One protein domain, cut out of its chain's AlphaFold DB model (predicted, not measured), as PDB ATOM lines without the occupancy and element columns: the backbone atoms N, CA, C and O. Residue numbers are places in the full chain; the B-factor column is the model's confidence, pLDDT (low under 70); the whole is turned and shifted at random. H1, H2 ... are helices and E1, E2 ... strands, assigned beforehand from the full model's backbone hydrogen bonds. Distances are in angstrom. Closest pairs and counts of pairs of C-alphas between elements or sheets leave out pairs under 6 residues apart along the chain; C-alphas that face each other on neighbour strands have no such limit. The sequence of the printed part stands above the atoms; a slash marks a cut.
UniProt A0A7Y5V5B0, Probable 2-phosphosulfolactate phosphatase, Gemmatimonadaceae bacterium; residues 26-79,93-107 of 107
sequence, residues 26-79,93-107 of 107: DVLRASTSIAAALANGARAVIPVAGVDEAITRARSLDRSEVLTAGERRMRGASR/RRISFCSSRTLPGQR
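What this domain is: This is residues 26 to 79 and 93 to 107 of the 107 residues of the protein "Probable 2-phosphosulfolactate phosphatase" of Gemmatimonadaceae bacterium (UniProt A0A7Y5V5B0). A small sheet of three parallel strands lies as a thin slab between two helices, H1 over one face and H2 over the other, and both helices run along the strands. A turned-back loop at residues 71 to 76 and the last residues, 100 to 107, lie outside the named elements. The printed part has 69 residues, with two named helices and three named strands in the order H1, E1, H2, E2, E3; the sheet's order is E1, E3, E2. The class is mixed, helices and strands, with under half of the residues in named elements. The whole is compact, with a radius of gyration of the C-alphas of 11.5 A and spans of 33 by 26 by 19 A.

Where its parts are: H1, residues 30 to 39, begins at C-alpha 30 (9.611, -3.053, -16.821) and is 14.2 A long from first to last C-alpha. After a tight link comes E1, residues 44 to 48, 12.8 A long. Another tight link leads to H2, residues 51 to 59, 12.3 A long, with C-alpha 51 at (1.487, -10.096, -6.347). A short link leads to E2, residues 66 to 68, 6.7 A long. E3, residues 95 to 99, follows across the cut and is 13.6 A long, ending at C-alpha 99 (6.321, -7.058, -10.703).

How they stand to each other: E3 is the inner strand, and E1 and E2 are the edge strands. E1 and E3 are parallel at 29 degrees, with N 46 and O 96 within hydrogen-bond range at 2.8 A. E3 and E2 are parallel at 17 degrees, with N 67 and O 95 within hydrogen-bond range at 2.9 A. E1, H2 and E2 form a split strand-helix-strand unit, two parallel strands joined through a helix with E3 between them in the sheet; its crossover is right-handed. H1 is on the sheet at a height of 9.6 A, over E1 and E3; its closest C-alphas to E1 are those of Ile 34 and Val 45, 6.5 A apart. H2 is on the opposite face at a height of 8.2 A, over E3; their closest C-alphas are those of Ala 54 and Phe 97, 6.2 A apart. This gives three layers, helices on both faces of a sheet, and H1 and H2 are apart. In H1 and H2 every O i to N i+4 pair is within hydrogen-bond range. Residues 71 to 72 pair with residues 75 to 76, antiparallel.

The domain as a whole: The two C-alphas farthest apart are those of Arg 93 and Arg 107, 33.8 A. Residues 80 to 92 are not printed, and C-alphas 79 and 93 are 18.4 A apart across the cut. Of the links that are printed whole, none is long. The mean pLDDT of the printed part is 77.0; residues 74 to 79 and 93 to 107, E3 among them, are under 70 in this predicted model.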
ATOM      1  N   ASP A  26      15.243  -3.311 -19.100       88.44
ATOM      2  CA  ASP A  26      14.156  -4.219 -19.472       88.44
ATOM      3  C   ASP A  26      13.119  -3.397 -20.247       88.44
ATOM      4  O   ASP A  26      12.145  -2.874 -19.697       88.44
ATOM      5  N   VAL A  27      13.400  -3.216 -21.541       89.56
ATOM      6  CA  VAL A  27      12.615  -2.344 -22.425       89.56
ATOM      7  C   VAL A  27      11.156  -2.809 -22.513       89.56
ATOM      8  O   VAL A  27      10.251  -1.977 -22.603       89.56
ATOM      9  N   LEU A  28      10.909  -4.121 -22.450       86.69
ATOM     10  CA  LEU A  28       9.600  -4.743 -22.648       86.69
ATOM     11  C   LEU A  28       9.193  -5.557 -21.407       86.69
ATOM     12  O   LEU A  28       9.357  -6.769 -21.363       86.69
ATOM     13  N   ARG A  29       8.579  -4.948 -20.391       82.06
ATOM     14  CA  ARG A  29       8.113  -3.550 -20.295       82.06
ATOM     15  C   ARG A  29       8.477  -2.911 -18.956       82.06
ATOM     16  O   ARG A  29       7.847  -1.928 -18.569       82.06
ATOM     17  N   ALA A  30       9.414  -3.478 -18.201       85.81
ATOM     18  CA  ALA A  30       9.611  -3.053 -16.821       85.81
ATOM     19  C   ALA A  30      10.237  -1.652 -16.734       85.81
ATOM     20  O   ALA A  30       9.610  -0.748 -16.180       85.81
ATOM     21  N   SER A  31      11.418  -1.425 -17.320       90.00
ATOM     22  CA  SER A  31      12.098  -0.127 -17.203       90.00
ATOM     23  C   SER A  31      11.346   0.988 -17.933       90.00
ATOM     24  O   SER A  31      11.281   2.108 -17.427       90.00
ATOM     25  N   THR A  32      10.684   0.683 -19.054       88.81
ATOM     26  CA  THR A  32       9.815   1.643 -19.759       88.81
ATOM     27  C   THR A  32       8.585   2.026 -18.938       88.81
ATOM     28  O   THR A  32       8.239   3.204 -18.877       88.81
ATOM     29  N   SER A  33       7.948   1.073 -18.248       87.31
ATOM     30  CA  SER A  33       6.806   1.369 -17.367       87.31
ATOM     31  C   SER A  33       7.222   2.163 -16.129       87.31
ATOM     32  O   SER A  33       6.499   3.069 -15.723       87.31
ATOM     33  N   ILE A  34       8.389   1.861 -15.547       90.12
ATOM     34  CA  ILE A  34       8.953   2.620 -14.421       90.12
ATOM     35  C   ILE A  34       9.220   4.068 -14.846       90.12
ATOM     36  O   ILE A  34       8.742   4.994 -14.190       90.12
ATOM     37  N   ALA A  35       9.928   4.267 -15.963       91.19
ATOM     38  CA  ALA A  35      10.225   5.595 -16.492       91.19
ATOM     39  C   ALA A  35       8.940   6.382 -16.788       91.19
ATOM     40  O   ALA A  35       8.818   7.535 -16.378       91.19
ATOM     41  N   ALA A  36       7.949   5.745 -17.421       89.56
ATOM     42  CA  ALA A  36       6.657   6.365 -17.690       89.56
ATOM     43  C   ALA A  36       5.908   6.739 -16.401       89.56
ATOM     44  O   ALA A  36       5.351   7.830 -16.323       89.56
ATOM     45  N   ALA A  37       5.888   5.879 -15.378       86.75
ATOM     46  CA  ALA A  37       5.221   6.182 -14.112       86.75
ATOM     47  C   ALA A  37       5.845   7.405 -13.422       86.75
ATOM     48  O   ALA A  37       5.119   8.308 -13.003       86.75
ATOM     49  N   LEU A  38       7.179   7.459 -13.351       89.88
ATOM     50  CA  LEU A  38       7.913   8.581 -12.758       89.88
ATOM     51  C   LEU A  38       7.706   9.878 -13.553       89.88
ATOM     52  O   LEU A  38       7.386  10.907 -12.963       89.88
ATOM     53  N   ALA A  39       7.796   9.823 -14.885       91.31
ATOM     54  CA  ALA A  39       7.538  10.974 -15.755       91.31
ATOM     55  C   ALA A  39       6.101  11.516 -15.621       91.31
ATOM     56  O   ALA A  39       5.873  12.707 -15.799       91.31
ATOM     57  N   ASN A  40       5.141  10.658 -15.257       89.00
ATOM     58  CA  ASN A  40       3.745  11.025 -14.999       89.00
ATOM     59  C   ASN A  40       3.457  11.396 -13.528       89.00
ATOM     60  O   ASN A  40       2.295  11.440 -13.121       89.00
ATOM     61  N   GLY A  41       4.484  11.657 -12.713       87.06
ATOM     62  CA  GLY A  41       4.321  12.188 -11.356       87.06
ATOM     63  C   GLY A  41       4.231  11.141 -10.242       87.06
ATOM     64  O   GLY A  41       3.892  11.485  -9.105       87.06
ATOM     65  N   ALA A  42       4.548   9.871 -10.518       87.38
ATOM     66  CA  ALA A  42       4.777   8.917  -9.437       87.38
ATOM     67  C   ALA A  42       5.961   9.384  -8.576       87.38
ATOM     68  O   ALA A  42       7.019   9.746  -9.083       87.38
ATOM     69  N   ARG A  43       5.787   9.350  -7.254       90.19
ATOM     70  CA  ARG A  43       6.821   9.747  -6.285       90.19
ATOM     71  C   ARG A  43       7.952   8.728  -6.227       90.19
ATOM     72  O   ARG A  43       9.107   9.079  -6.025       90.19
ATOM     73  N   ALA A  44       7.572   7.462  -6.338       90.81
ATOM     74  CA  ALA A  44       8.467   6.327  -6.295       90.81
ATOM     75  C   ALA A  44       7.823   5.140  -7.012       90.81
ATOM     76  O   ALA A  44       6.595   4.999  -7.049       90.81
ATOM     77  N   VAL A  45       8.673   4.257  -7.526       88.88
ATOM     78  CA  VAL A  45       8.275   2.925  -7.972       88.88
ATOM     79  C   VAL A  45       9.043   1.912  -7.137       88.88
ATOM     80  O   VAL A  45      10.263   2.005  -7.031       88.88
ATOM     81  N   ILE A  46       8.331   0.970  -6.527       90.19
ATOM     82  CA  ILE A  46       8.908  -0.066  -5.674       90.19
ATOM     83  C   ILE A  46       8.775  -1.409  -6.403       90.19
ATOM     84  O   ILE A  46       7.664  -1.926  -6.551       90.19
ATOM     85  N   PRO A  47       9.880  -1.992  -6.889       88.06
ATOM     86  CA  PRO A  47       9.863  -3.342  -7.433       88.06
ATOM     87  C   PRO A  47       9.513  -4.363  -6.343       88.06
ATOM     88  O   PRO A  47       9.996  -4.267  -5.213       88.06
ATOM     89  N   VAL A  48       8.682  -5.347  -6.682       86.81
ATOM     90  CA  VAL A  48       8.307  -6.465  -5.797       86.81
ATOM     91  C   VAL A  48       8.455  -7.798  -6.520       86.81
ATOM     92  O   VAL A  48       8.288  -7.877  -7.740       86.81
ATOM     93  N   ALA A  49       8.713  -8.863  -5.763       82.75
ATOM     94  CA  ALA A  49       8.898 -10.212  -6.288       82.75
ATOM     95  C   ALA A  49       7.602 -10.851  -6.784       82.75
ATOM     96  O   ALA A  49       7.644 -11.731  -7.643       82.75
ATOM     97  N   GLY A  50       6.449 -10.416  -6.278       80.75
ATOM     98  CA  GLY A  50       5.173 -10.998  -6.664       80.75
ATOM     99  C   GLY A  50       3.954 -10.217  -6.199       80.75
ATOM    100  O   GLY A  50       4.039  -9.214  -5.490       80.75
ATOM    101  N   VAL A  51       2.792 -10.715  -6.619       81.75
ATOM    102  CA  VAL A  51       1.487 -10.096  -6.347       81.75
ATOM    103  C   VAL A  51       1.182 -10.065  -4.850       81.75
ATOM    104  O   VAL A  51       0.701  -9.049  -4.355       81.75
ATOM    105  N   ASP A  52       1.498 -11.134  -4.118       84.38
ATOM    106  CA  ASP A  52       1.213 -11.221  -2.680       84.38
ATOM    107  C   ASP A  52       2.020 -10.196  -1.874       84.38
ATOM    108  O   ASP A  52       1.493  -9.555  -0.961       84.38
ATOM    109  N   GLU A  53       3.275  -9.963  -2.265       83.94
ATOM    110  CA  GLU A  53       4.121  -8.927  -1.675       83.94
ATOM    111  C   GLU A  53       3.591  -7.522  -1.998       83.94
ATOM    112  O   GLU A  53       3.469  -6.697  -1.091       83.94
ATOM    113  N   ALA A  54       3.192  -7.262  -3.252       83.56
ATOM    114  CA  ALA A  54       2.542  -6.003  -3.635       83.56
ATOM    115  C   ALA A  54       1.286  -5.732  -2.798       83.56
ATOM    116  O   ALA A  54       1.103  -4.621  -2.305       83.56
ATOM    117  N   ILE A  55       0.420  -6.735  -2.621       84.38
ATOM    118  CA  ILE A  55      -0.804  -6.598  -1.823       84.38
ATOM    119  C   ILE A  55      -0.455  -6.313  -0.365       84.38
ATOM    120  O   ILE A  55      -1.065  -5.438   0.250       84.38
ATOM    121  N   THR A  56       0.513  -7.038   0.190       87.50
ATOM    122  CA  THR A  56       0.924  -6.886   1.588       87.50
ATOM    123  C   THR A  56       1.494  -5.494   1.846       87.50
ATOM    124  O   THR A  56       1.054  -4.827   2.780       87.50
ATOM    125  N   ARG A  57       2.382  -4.998   0.978       84.44
ATOM    126  CA  ARG A  57       2.936  -3.642   1.099       84.44
ATOM    127  C   ARG A  57       1.914  -2.544   0.826       84.44
ATOM    128  O   ARG A  57       1.932  -1.512   1.484       84.44
ATOM    129  N   ALA A  58       0.989  -2.751  -0.107       85.50
ATOM    130  CA  ALA A  58      -0.078  -1.783  -0.346       85.50
ATOM    131  C   ALA A  58      -1.026  -1.659   0.859       85.50
ATOM    132  O   ALA A  58      -1.574  -0.588   1.089       85.50
ATOM    133  N   ARG A  59      -1.213  -2.727   1.649       87.44
ATOM    134  CA  ARG A  59      -2.028  -2.692   2.876       87.44
ATOM    135  C   ARG A  59      -1.397  -1.888   4.010       87.44
ATOM    136  O   ARG A  59      -2.141  -1.410   4.858       87.44
ATOM    137  N   SER A  60      -0.071  -1.749   4.037       87.38
ATOM    138  CA  SER A  60       0.634  -0.934   5.035       87.38
ATOM    139  C   SER A  60       0.728   0.550   4.661       87.38
ATOM    140  O   SER A  60       1.342   1.316   5.395       87.38
ATOM    141  N   LEU A  61       0.169   0.952   3.515       85.12
ATOM    142  CA  LEU A  61       0.193   2.323   3.005       85.12
ATOM    143  C   LEU A  61      -1.229   2.876   2.874       85.12
ATOM    144  O   LEU A  61      -2.201   2.123   2.764       85.12
ATOM    145  N   ASP A  62      -1.347   4.204   2.844       85.94
ATOM    146  CA  ASP A  62      -2.615   4.860   2.549       85.94
ATOM    147  C   ASP A  62      -3.060   4.516   1.119       85.94
ATOM    148  O   ASP A  62      -2.312   4.674   0.148       85.94
ATOM    149  N   ARG A  63      -4.306   4.051   0.975       80.75
ATOM    150  CA  ARG A  63      -4.887   3.666  -0.321       80.75
ATOM    151  C   ARG A  63      -4.967   4.823  -1.318       80.75
ATOM    152  O   ARG A  63      -5.014   4.564  -2.515       80.75
ATOM    153  N   SER A  64      -4.996   6.066  -0.846       83.00
ATOM    154  CA  SER A  64      -4.974   7.270  -1.683       83.00
ATOM    155  C   SER A  64      -3.581   7.582  -2.247       83.00
ATOM    156  O   SER A  64      -3.466   8.277  -3.257       83.00
ATOM    157  N   GLU A  65      -2.525   7.024  -1.651       83.38
ATOM    158  CA  GLU A  65      -1.134   7.279  -2.033       83.38
ATOM    159  C   GLU A  65      -0.478   6.115  -2.787       83.38
ATOM    160  O   GLU A  65       0.627   6.275  -3.309       83.38
ATOM    161  N   VAL A  66      -1.128   4.953  -2.887       86.81
ATOM    162  CA  VAL A  66      -0.533   3.743  -3.469       86.81
ATOM    163  C   VAL A  66      -1.333   3.204  -4.649       86.81
ATOM    164  O   VAL A  66      -2.556   3.082  -4.604       86.81
ATOM    165  N   LEU A  67      -0.625   2.818  -5.710       86.94
ATOM    166  CA  LEU A  67      -1.170   2.028  -6.807       86.94
ATOM    167  C   LEU A  67      -0.405   0.717  -6.945       86.94
ATOM    168  O   LEU A  67       0.825   0.670  -6.918       86.94
ATOM    169  N   THR A  68      -1.145  -0.365  -7.149       85.19
ATOM    170  CA  THR A  68      -0.557  -1.658  -7.501       85.19
ATOM    171  C   THR A  68      -0.623  -1.860  -9.012       85.19
ATOM    172  O   THR A  68      -1.696  -1.792  -9.622       85.19
ATOM    173  N   ALA A  69       0.535  -2.102  -9.624       83.94
ATOM    174  CA  ALA A  69       0.664  -2.418 -11.038       83.94
ATOM    175  C   ALA A  69       1.611  -3.612 -11.234       83.94
ATOM    176  O   ALA A  69       2.444  -3.945 -10.393       83.94
ATOM    177  N   GLY A  70       1.471  -4.297 -12.360       81.31
ATOM    178  CA  GLY A  70       2.314  -5.437 -12.684       81.31
ATOM    179  C   GLY A  70       1.720  -6.285 -13.790       81.31
ATOM    180  O   GLY A  70       0.580  -6.084 -14.218       81.31
ATOM    181  N   GLU A  71       2.504  -7.254 -14.242       79.19
ATOM    182  CA  GLU A  71       2.057  -8.266 -15.183       79.19
ATOM    183  C   GLU A  71       2.413  -9.669 -14.696       79.19
ATOM    184  O   GLU A  71       3.367  -9.875 -13.951       79.19
ATOM    185  N   ARG A  72       1.655 -10.661 -15.163       77.31
ATOM    186  CA  ARG A  72       2.039 -12.070 -15.095       77.31
ATOM    187  C   ARG A  72       1.746 -12.707 -16.442       77.31
ATOM    188  O   ARG A  72       0.601 -12.703 -16.884       77.31
ATOM    189  N   ARG A  73       2.768 -13.257 -17.107       77.38
ATOM    190  CA  ARG A  73       2.647 -13.853 -18.456       77.38
ATOM    191  C   ARG A  73       1.983 -12.895 -19.469       77.38
ATOM    192  O   ARG A  73       1.039 -13.289 -20.148       77.38
ATOM    193  N   MET A  74       2.436 -11.637 -19.525       69.75
ATOM    194  CA  MET A  74       1.861 -10.569 -20.368       69.75
ATOM    195  C   MET A  74       0.383 -10.237 -20.079       69.75
ATOM    196  O   MET A  74      -0.277  -9.571 -20.874       69.75
ATOM    197  N   ARG A  75      -0.168 -10.695 -18.945       68.56
ATOM    198  CA  ARG A  75      -1.514 -10.336 -18.480       68.56
ATOM    199  C   ARG A  75      -1.395  -9.310 -17.368       68.56
ATOM    200  O   ARG A  75      -0.697  -9.547 -16.383       68.56
ATOM    201  N   GLY A  76      -2.077  -8.181 -17.527       60.16
ATOM    202  CA  GLY A  76      -2.079  -7.119 -16.528       60.16
ATOM    203  C   GLY A  76      -2.697  -7.587 -15.212       60.16
ATOM    204  O   GLY A  76      -3.805  -8.120 -15.193       60.16
ATOM    205  N   ALA A  77      -1.986  -7.351 -14.115       59.25
ATOM    206  CA  ALA A  77      -2.488  -7.462 -12.756       59.25
ATOM    207  C   ALA A  77      -2.526  -6.046 -12.162       59.25
ATOM    208  O   ALA A  77      -1.633  -5.641 -11.426       59.25
ATOM    209  N   SER A  78      -3.541  -5.261 -12.531       57.03
ATOM    210  CA  SER A  78      -3.868  -4.031 -11.805       57.03
ATOM    211  C   SER A  78      -5.039  -4.338 -10.890       57.03
ATOM    212  O   SER A  78      -6.104  -4.745 -11.355       57.03
ATOM    213  N   ARG A  79      -4.839  -4.186  -9.579       49.53
ATOM    214  CA  ARG A  79      -5.905  -4.384  -8.596       49.53
ATOM    215  C   ARG A  79      -6.029  -3.181  -7.674       49.53
ATOM    216  O   ARG A  79      -6.091  -3.354  -6.466       49.53
ATOM    217  N   ARG A  93       0.957  12.451  -5.492       54.53
ATOM    218  CA  ARG A  93       2.251  11.772  -5.405       54.53
ATOM    219  C   ARG A  93       2.089  10.267  -5.100       54.53
ATOM    220  O   ARG A  93       2.192   9.854  -3.948       54.53
ATOM    221  N   ARG A  94       1.832   9.433  -6.112       66.69
ATOM    222  CA  ARG A  94       1.566   7.990  -5.931       66.69
ATOM    223  C   ARG A  94       2.840   7.137  -5.866       66.69
ATOM    224  O   ARG A  94       3.802   7.412  -6.580       66.69
ATOM    225  N   ILE A  95       2.825   6.092  -5.041       61.97
ATOM    226  CA  ILE A  95       3.818   5.009  -5.003       61.97
ATOM    227  C   ILE A  95       3.281   3.852  -5.852       61.97
ATOM    228  O   ILE A  95       2.193   3.347  -5.574       61.97
ATOM    229  N   SER A  96       4.016   3.436  -6.887       64.06
ATOM    230  CA  SER A  96       3.623   2.304  -7.740       64.06
ATOM    231  C   SER A  96       4.419   1.054  -7.395       64.06
ATOM    232  O   SER A  96       5.641   1.116  -7.316       64.06
ATOM    233  N   PHE A  97       3.767  -0.101  -7.283       66.12
ATOM    234  CA  PHE A  97       4.469  -1.389  -7.315       66.12
ATOM    235  C   PHE A  97       4.580  -1.901  -8.753       66.12
ATOM    236  O   PHE A  97       3.672  -1.655  -9.544       66.12
ATOM    237  N   CYS A  98       5.681  -2.569  -9.103       62.72
ATOM    238  CA  CYS A  98       5.849  -3.263 -10.384       62.72
ATOM    239  C   CYS A  98       6.430  -4.660 -10.132       62.72
ATOM    240  O   CYS A  98       7.443  -4.797  -9.447       62.72
ATOM    241  N   SER A  99       5.780  -5.695 -10.670       58.56
ATOM    242  CA  SER A  99       6.321  -7.058 -10.703       58.56
ATOM    243  C   SER A  99       7.058  -7.254 -12.025       58.56
ATOM    244  O   SER A  99       6.439  -7.208 -13.091       58.56
ATOM    245  N   SER A 100       8.378  -7.414 -11.957       56.31
ATOM    246  CA  SER A 100       9.246  -7.649 -13.108       56.31
ATOM    247  C   SER A 100       9.809  -9.071 -13.094       56.31
ATOM    248  O   SER A 100       9.978  -9.702 -12.052       56.31
ATOM    249  N   ARG A 101      10.147  -9.568 -14.287       57.56
ATOM    250  CA  ARG A 101      10.799 -10.869 -14.519       57.56
ATOM    251  C   ARG A 101      12.267 -10.910 -14.061       57.56
ATOM    252  O   ARG A 101      12.919 -11.939 -14.191       57.56
ATOM    253  N   THR A 102      12.792  -9.785 -13.580       50.81
ATOM    254  CA  THR A 102      14.210  -9.560 -13.270       50.81
ATOM    255  C   THR A 102      14.635 -10.005 -11.876       50.81
ATOM    256  O   THR A 102      15.829  -9.968 -11.586       50.81
ATOM    257  N   LEU A 103      13.714 -10.452 -11.017       49.41
ATOM    258  CA  LEU A 103      14.083 -10.983  -9.705       49.41
ATOM    259  C   LEU A 103      14.446 -12.478  -9.809       49.41
ATOM    260  O   LEU A 103      13.678 -13.255 -10.385       49.41
ATOM    261  N   PRO A 104      15.615 -12.899  -9.288       43.06
ATOM    262  CA  PRO A 104      16.016 -14.301  -9.301       43.06
ATOM    263  C   PRO A 104      15.015 -15.152  -8.501       43.06
ATOM    264  O   PRO A 104      14.608 -14.763  -7.410       43.06
ATOM    265  N   GLY A 105      14.618 -16.312  -9.042       44.78
ATOM    266  CA  GLY A 105      13.786 -17.302  -8.334       44.78
ATOM    267  C   GLY A 105      12.350 -17.507  -8.837       44.78
ATOM    268  O   GLY A 105      11.610 -18.253  -8.212       44.78
ATOM    269  N   GLN A 106      11.939 -16.893  -9.953       46.09
ATOM    270  CA  GLN A 106      10.570 -17.009 -10.501       46.09
ATOM    271  C   GLN A 106      10.474 -17.878 -11.779       46.09
ATOM    272  O   GLN A 106       9.665 -17.583 -12.665       46.09
ATOM    273  N   ARG A 107      11.322 -18.910 -11.918       42.09
ATOM    274  CA  ARG A 107      11.196 -19.916 -12.994       42.09
ATOM    275  C   ARG A 107      10.278 -21.054 -12.577       42.09
ATOM    276  O   ARG A 107      10.431 -21.517 -11.430       42.09
TER     277      ARG A 107